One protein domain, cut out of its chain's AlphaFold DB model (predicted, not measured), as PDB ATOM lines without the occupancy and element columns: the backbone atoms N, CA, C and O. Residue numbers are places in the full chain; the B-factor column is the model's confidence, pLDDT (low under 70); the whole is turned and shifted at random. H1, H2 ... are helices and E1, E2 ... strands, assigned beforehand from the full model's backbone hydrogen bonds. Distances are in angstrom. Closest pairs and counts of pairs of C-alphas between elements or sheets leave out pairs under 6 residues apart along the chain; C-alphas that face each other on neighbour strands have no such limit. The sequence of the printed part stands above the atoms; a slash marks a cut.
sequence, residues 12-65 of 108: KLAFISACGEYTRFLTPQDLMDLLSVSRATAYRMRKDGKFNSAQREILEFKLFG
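AT A GLANCE: This is residues 12 to 65 of the 108 residues of the protein "Phage protein" of Marinobacterium stanieri (UniProt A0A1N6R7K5). A short two-stranded hairpin, E1 and E2, is covered over one face by H3, while H2 packs at the Leu 13 end and H1 links the two helices. The 54 printed residues run E1, E2, H1, H2, H3; the sheet is antiparallel, the class mixed. The whole is compact, radius of gyration of the C-alphas 10.1 A, yet elongated, spanning 29 by 17 by 16 A.

HOW THE PARTS SIT: E1, residues 13 to 16, and E2, residues 23 to 26, form a hairpin, with N 13 and O 26 2.8 A apart, within hydrogen-bond range. H3, residues 53 to 64, is near E1; its Leu 63 and Arg 24 of E2 have the closest C-alphas of that pair, 7.6 A apart. H1, residues 28 to 35, touches H3, closest C-alphas Leu 34 and Leu 59, 6.9 A, about perpendicular at 78 degrees. H1 also touches H2, residues 39 to 48, closest C-alphas Pro 28 and Ala 42, 5.0 A, again at 78 degrees. H2 and H3 are apart. In H1, H2 and H3 every O i to N i+4 pair is within hydrogen-bond range.

IN THESE COORDINATES: E1 begins at C-alpha 13 (51.924, -27.434, 52.043) and measures 9.5 A, E2 9.8 A, H1 10.5 A, H2 14.3 A. H3, 16.0 A, ends at C-alpha 64 (44.639, -37.852, 42.798).

THE WHOLE: The C-alphas of Glu 21 and Ala 40 are farthest apart, 29.5 A. The printed part has no cut, no link is long, and no printed residue is under 70 in pLDDT.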
ATOM      1  N   LYS A  12      55.728 -24.683  50.591       91.12
ATOM      2  CA  LYS A  12      54.654 -25.563  50.112       91.12
ATOM      3  C   LYS A  12      53.960 -26.247  51.291       91.12
ATOM      4  O   LYS A  12      54.574 -26.433  52.338       91.12
ATOM      5  N   LEU A  13      52.689 -26.596  51.123       93.31
ATOM      6  CA  LEU A  13      51.924 -27.434  52.043       93.31
ATOM      7  C   LEU A  13      51.948 -28.878  51.533       93.31
ATOM      8  O   LEU A  13      51.616 -29.110  50.375       93.31
ATOM      9  N   ALA A  14      52.301 -29.840  52.382       94.69
ATOM     10  CA  ALA A  14      52.102 -31.251  52.065       94.69
ATOM     11  C   ALA A  14      50.613 -31.599  52.220       94.69
ATOM     12  O   ALA A  14      50.056 -31.473  53.309       94.69
ATOM     13  N   PHE A  15      49.973 -32.015  51.132       95.50
ATOM     14  CA  PHE A  15      48.614 -32.538  51.125       95.50
ATOM     15  C   PHE A  15      48.672 -34.052  50.946       95.50
ATOM     16  O   PHE A  15      49.102 -34.545  49.900       95.50
ATOM     17  N   ILE A  16      48.261 -34.769  51.987       93.25
ATOM     18  CA  ILE A  16      48.222 -36.229  52.037       93.25
ATOM     19  C   ILE A  16      46.755 -36.638  51.934       93.25
ATOM     20  O   ILE A  16      45.927 -36.120  52.688       93.25
ATOM     21  N   SER A  17      46.441 -37.529  50.996       90.25
ATOM     22  CA  SER A  17      45.106 -38.125  50.827       90.25
ATOM     23  C   SER A  17      44.593 -38.777  52.114       90.25
ATOM     24  O   SER A  17      45.381 -39.189  52.964       90.25
ATOM     25  N   ALA A  18      43.274 -38.893  52.274       84.44
ATOM     26  CA  ALA A  18      42.665 -39.548  53.432       84.44
ATOM     27  C   ALA A  18      43.132 -41.003  53.645       84.44
ATOM     28  O   ALA A  18      43.253 -41.424  54.791       84.44
ATOM     29  N   CYS A  19      43.447 -41.747  52.578       80.50
ATOM     30  CA  CYS A  19      43.996 -43.104  52.686       80.50
ATOM     31  C   CYS A  19      45.500 -43.148  53.019       80.50
ATOM     32  O   CYS A  19      46.033 -44.221  53.267       80.50
ATOM     33  N   GLY A  20      46.200 -42.009  53.025       85.12
ATOM     34  CA  GLY A  20      47.631 -41.935  53.336       85.12
ATOM     35  C   GLY A  20      48.573 -42.352  52.200       85.12
ATOM     36  O   GLY A  20      49.774 -42.116  52.300       85.12
ATOM     37  N   GLU A  21      48.057 -42.911  51.107       84.56
ATOM     38  CA  GLU A  21      48.876 -43.472  50.020       84.56
ATOM     39  C   GLU A  21      49.399 -42.410  49.046       84.56
ATOM     40  O   GLU A  21      50.451 -42.571  48.429       84.56
ATOM     41  N   TYR A  22      48.677 -41.296  48.916       88.00
ATOM     42  CA  TYR A  22      48.992 -40.249  47.949       88.00
ATOM     43  C   TYR A  22      49.387 -38.944  48.623       88.00
ATOM     44  O   TYR A  22      48.719 -38.485  49.552       88.00
ATOM     45  N   THR A  23      50.450 -38.317  48.107       94.00
ATOM     46  CA  THR A  23      50.958 -37.030  48.598       94.00
ATOM     47  C   THR A  23      51.298 -36.080  47.448       94.00
ATOM     48  O   THR A  23      51.930 -36.464  46.458       94.00
ATOM     49  N   ARG A  24      50.913 -34.806  47.589       94.38
ATOM     50  CA  ARG A  24      51.325 -33.690  46.718       94.38
ATOM     51  C   ARG A  24      51.727 -32.480  47.553       94.38
ATOM     52  O   ARG A  24      51.255 -32.302  48.670       94.38
ATOM     53  N   PHE A  25      52.589 -31.632  46.999       95.38
ATOM     54  CA  PHE A  25      53.015 -30.387  47.639       95.38
ATOM     55  C   PHE A  25      52.377 -29.196  46.934       95.38
ATOM     56  O   PHE A  25      52.685 -28.944  45.773       95.38
ATOM     57  N   LEU A  26      51.524 -28.465  47.648       96.00
ATOM     58  CA  LEU A  26      50.716 -27.377  47.106       96.00
ATOM     59  C   LEU A  26      51.289 -26.015  47.493       96.00
ATOM     60  O   LEU A  26      51.619 -25.749  48.653       96.00
ATOM     61  N   THR A  27      51.381 -25.126  46.518       95.94
ATOM     62  CA  THR A  27      51.605 -23.697  46.708       95.94
ATOM     63  C   THR A  27      50.273 -22.979  46.970       95.94
ATOM     64  O   THR A  27      49.200 -23.507  46.677       95.94
ATOM     65  N   PRO A  28      50.298 -21.741  47.497       95.81
ATOM     66  CA  PRO A  28      49.111 -20.892  47.519       95.81
ATOM     67  C   PRO A  28      48.455 -20.709  46.147       95.81
ATOM     68  O   PRO A  28      47.237 -20.604  46.096       95.81
ATOM     69  N   GLN A  29      49.236 -20.679  45.063       96.12
ATOM     70  CA  GLN A  29      48.686 -20.544  43.715       96.12
ATOM     71  C   GLN A  29      47.880 -21.792  43.333       96.12
ATOM     72  O   GLN A  29      46.724 -21.659  42.950       96.12
ATOM     73  N   ASP A  30      48.414 -22.989  43.595       96.69
ATOM     74  CA  ASP A  30      47.685 -24.246  43.364       96.69
ATOM     75  C   ASP A  30      46.357 -24.275  44.134       96.69
ATOM     76  O   ASP A  30      45.330 -24.678  43.601       96.69
ATOM     77  N   LEU A  31      46.346 -23.809  45.389       96.69
ATOM     78  CA  LEU A  31      45.117 -23.734  46.187       96.69
ATOM     79  C   LEU A  31      44.098 -22.751  45.598       96.69
ATOM     80  O   LEU A  31      42.901 -23.035  45.626       96.69
ATOM     81  N   MET A  32      44.550 -21.610  45.071       97.25
ATOM     82  CA  MET A  32      43.671 -20.663  44.380       97.25
ATOM     83  C   MET A  32      43.058 -21.300  43.132       97.25
ATOM     84  O   MET A  32      41.849 -21.203  42.945       97.25
ATOM     85  N   ASP A  33      43.857 -21.996  42.329       97.06
ATOM     86  CA  ASP A  33      43.407 -22.567  41.059       97.06
ATOM     87  C   ASP A  33      42.494 -23.788  41.273       97.06
ATOM     88  O   ASP A  33      41.453 -23.935  40.629       97.06
ATOM     89  N   LEU A  34      42.827 -24.649  42.238       96.56
ATOM     90  CA  LEU A  34      42.072 -25.870  42.522       96.56
ATOM     91  C   LEU A  34      40.743 -25.590  43.231       96.56
ATOM     92  O   LEU A  34      39.738 -26.219  42.883       96.56
ATOM     93  N   LEU A  35      40.732 -24.667  44.200       96.62
ATOM     94  CA  LEU A  35      39.568 -24.379  45.047       96.62
ATOM     95  C   LEU A  35      38.850 -23.068  44.699       96.62
ATOM     96  O   LEU A  35      37.833 -22.765  45.317       96.62
ATOM     97  N   SER A  36      39.366 -22.287  43.746       96.19
ATOM     98  CA  SER A  36      38.802 -20.984  43.357       96.19
ATOM     99  C   SER A  36      38.654 -20.015  44.539       96.19
ATOM    100  O   SER A  36      37.674 -19.283  44.658       96.19
ATOM    101  N   VAL A  37      39.638 -20.013  45.445       95.81
ATOM    102  CA  VAL A  37      39.652 -19.155  46.640       95.81
ATOM    103  C   VAL A  37      40.540 -17.929  46.454       95.81
ATOM    104  O   VAL A  37      41.472 -17.917  45.654       95.81
ATOM    105  N   SER A  38      40.297 -16.885  47.250       97.44
ATOM    106  CA  SER A  38      41.150 -15.694  47.247       97.44
ATOM    107  C   SER A  38      42.575 -15.996  47.725       97.44
ATOM    108  O   SER A  38      42.802 -16.883  48.553       97.44
ATOM    109  N   ARG A  39      43.540 -15.178  47.284       96.06
ATOM    110  CA  ARG A  39      44.950 -15.279  47.700       96.06
ATOM    111  C   ARG A  39      45.108 -15.302  49.222       96.06
ATOM    112  O   ARG A  39      45.787 -16.175  49.752       96.06
ATOM    113  N   ALA A  40      44.458 -14.385  49.940       96.38
ATOM    114  CA  ALA A  40      44.535 -14.336  51.403       96.38
ATOM    115  C   ALA A  40      44.070 -15.654  52.052       96.38
ATOM    116  O   ALA A  40      44.706 -16.157  52.980       96.38
ATOM    117  N   THR A  41      43.001 -16.253  51.521       96.25
ATOM    118  CA  THR A  41      42.485 -17.542  51.993       96.25
ATOM    119  C   THR A  41      43.453 -18.682  51.697       96.25
ATOM    120  O   THR A  41      43.739 -19.461  52.603       96.25
ATOM    121  N   ALA A  42      44.027 -18.739  50.494       96.38
ATOM    122  CA  ALA A  42      45.016 -19.750  50.128       96.38
ATOM    123  C   ALA A  42      46.273 -19.702  51.016       96.38
ATOM    124  O   ALA A  42      46.761 -20.734  51.476       96.38
ATOM    125  N   TYR A  43      46.783 -18.504  51.326       95.38
ATOM    126  CA  TYR A  43      47.927 -18.352  52.231       95.38
ATOM    127  C   TYR A  43      47.617 -18.809  53.661       95.38
ATOM    128  O   TYR A  43      48.478 -19.426  54.295       95.38
ATOM    129  N   ARG A  44      46.402 -18.533  54.154       95.44
ATOM    130  CA  ARG A  44      45.917 -19.013  55.455       95.44
ATOM    131  C   ARG A  44      45.785 -20.536  55.473       95.44
ATOM    132  O   ARG A  44      46.369 -21.164  56.342       95.44
ATOM    133  N   MET A  45      45.143 -21.134  54.468       95.38
ATOM    134  CA  MET A  45      45.046 -22.594  54.321       95.38
ATOM    135  C   MET A  45      46.422 -23.260  54.309       95.38
ATOM    136  O   MET A  45      46.651 -24.219  55.037       95.38
ATOM    137  N   ARG A  46      47.374 -22.713  53.545       95.50
ATOM    138  CA  ARG A  46      48.757 -23.209  53.512       95.50
ATOM    139  C   ARG A  46      49.447 -23.111  54.876       95.50
ATOM    140  O   ARG A  46      50.243 -23.979  55.217       95.50
ATOM    141  N   LYS A  47      49.204 -22.033  55.628       93.75
ATOM    142  CA  LYS A  47      49.786 -21.832  56.964       93.75
ATOM    143  C   LYS A  47      49.192 -22.806  57.983       93.75
ATOM    144  O   LYS A  47      49.948 -23.384  58.754       93.75
ATOM    145  N   ASP A  48      47.874 -22.962  57.973       93.50
ATOM    146  CA  ASP A  48      47.144 -23.700  59.003       93.50
ATOM    147  C   ASP A  48      47.062 -25.203  58.694       93.50
ATOM    148  O   ASP A  48      46.857 -26.002  59.603       93.50
ATOM    149  N   GLY A  49      47.197 -25.593  57.422       92.19
ATOM    150  CA  GLY A  49      47.077 -26.979  56.960       92.19
ATOM    151  C   GLY A  49      45.669 -27.562  57.113       92.19
ATOM    152  O   GLY A  49      45.504 -28.779  57.108       92.19
ATOM    153  N   LYS A  50      44.656 -26.705  57.289       91.06
ATOM    154  CA  LYS A  50      43.272 -27.098  57.568       91.06
ATOM    155  C   LYS A  50      42.377 -26.869  56.359       91.06
ATOM    156  O   LYS A  50      42.421 -25.812  55.732       91.06
ATOM    157  N   PHE A  51      41.514 -27.848  56.115       94.00
ATOM    158  CA  PHE A  51      40.497 -27.845  55.069       94.00
ATOM    159  C   PHE A  51      39.186 -28.339  55.666       94.00
ATOM    160  O   PHE A  51      39.200 -29.214  56.535       94.00
ATOM    161  N   ASN A  52      38.061 -27.796  55.208       93.94
ATOM    162  CA  ASN A  52      36.773 -28.430  55.486       93.94
ATOM    163  C   ASN A  52      36.598 -29.696  54.620       93.94
ATOM    164  O   ASN A  52      37.410 -29.962  53.730       93.94
ATOM    165  N   SER A  53      35.550 -30.480  54.887       92.62
ATOM    166  CA  SER A  53      35.278 -31.738  54.177       92.62
ATOM    167  C   SER A  53      35.172 -31.540  52.664       92.62
ATOM    168  O   SER A  53      35.902 -32.179  51.916       92.62
ATOM    169  N   ALA A  54      34.360 -30.579  52.218       93.62
ATOM    170  CA  ALA A  54      34.156 -30.304  50.797       93.62
ATOM    171  C   ALA A  54      35.452 -29.889  50.077       93.62
ATOM    172  O   ALA A  54      35.754 -30.368  48.990       93.62
ATOM    173  N   GLN A  55      36.261 -29.019  50.688       95.31
ATOM    174  CA  GLN A  55      37.560 -28.610  50.144       95.31
ATOM    175  C   GLN A  55      38.510 -29.796  50.034       95.31
ATOM    176  O   GLN A  55      39.244 -29.906  49.054       95.31
ATOM    177  N   ARG A  56      38.502 -30.677  51.037       94.06
ATOM    178  CA  ARG A  56      39.332 -31.874  51.031       94.06
ATOM    179  C   ARG A  56      38.911 -32.832  49.921       94.06
ATOM    180  O   ARG A  56      39.779 -33.243  49.163       94.06
ATOM    181  N   GLU A  57      37.618 -33.111  49.778       93.81
ATOM    182  CA  GLU A  57      37.080 -33.961  48.707       93.81
ATOM    183  C   GLU A  57      37.423 -33.410  47.317       93.81
ATOM    184  O   GLU A  57      37.909 -34.147  46.461       93.81
ATOM    185  N   ILE A  58      37.260 -32.098  47.101       95.25
ATOM    186  CA  ILE A  58      37.629 -31.452  45.832       95.25
ATOM    187  C   ILE A  58      39.130 -31.600  45.559       95.25
ATOM    188  O   ILE A  58      39.518 -31.898  44.428       95.25
ATOM    189  N   LEU A  59      39.983 -31.380  46.565       95.75
ATOM    190  CA  LEU A  59      41.430 -31.540  46.412       95.75
ATOM    191  C   LEU A  59      41.805 -32.995  46.130       95.75
ATOM    192  O   LEU A  59      42.621 -33.237  45.246       95.75
ATOM    193  N   GLU A  60      41.215 -33.958  46.833       94.56
ATOM    194  CA  GLU A  60      41.478 -35.385  46.626       94.56
ATOM    195  C   GLU A  60      41.073 -35.836  45.220       94.56
ATOM    196  O   GLU A  60      41.863 -36.487  44.530       94.56
ATOM    197  N   PHE A  61      39.905 -35.398  44.750       94.62
ATOM    198  CA  PHE A  61      39.454 -35.655  43.390       94.62
ATOM    199  C   PHE A  61      40.374 -35.008  42.349       94.62
ATOM    200  O   PHE A  61      40.880 -35.688  41.462       94.62
ATOM    201  N   LYS A  62      40.660 -33.705  42.465       94.88
ATOM    202  CA  LYS A  62      41.455 -32.990  41.452       94.88
ATOM    203  C   LYS A  62      42.931 -33.393  41.421       94.88
ATOM    204  O   LYS A  62      43.541 -33.344  40.359       94.88
ATOM    205  N   LEU A  63      43.528 -33.741  42.564       94.62
ATOM    206  CA  LEU A  63      44.961 -34.051  42.653       94.62
ATOM    207  C   LEU A  63      45.277 -35.517  42.387       94.62
ATOM    208  O   LEU A  63      46.355 -35.822  41.871       94.62
ATOM    209  N   PHE A  64      44.382 -36.414  42.796       93.38
ATOM    210  CA  PHE A  64      44.639 -37.852  42.798       93.38
ATOM    211  C   PHE A  64      43.633 -38.640  41.961       93.38
ATOM    212  O   PHE A  64      43.848 -39.830  41.734       93.38
ATOM    213  N   GLY A  65      42.546 -38.014  41.508       94.06
ATOM    214  CA  GLY A  65      41.444 -38.703  40.846       94.06
ATOM    215  C   GLY A  65      40.567 -39.504  41.808       94.06
ATOM    216  O   GLY A  65      39.748 -40.280  41.334       94.06
TER     217      GLY A  65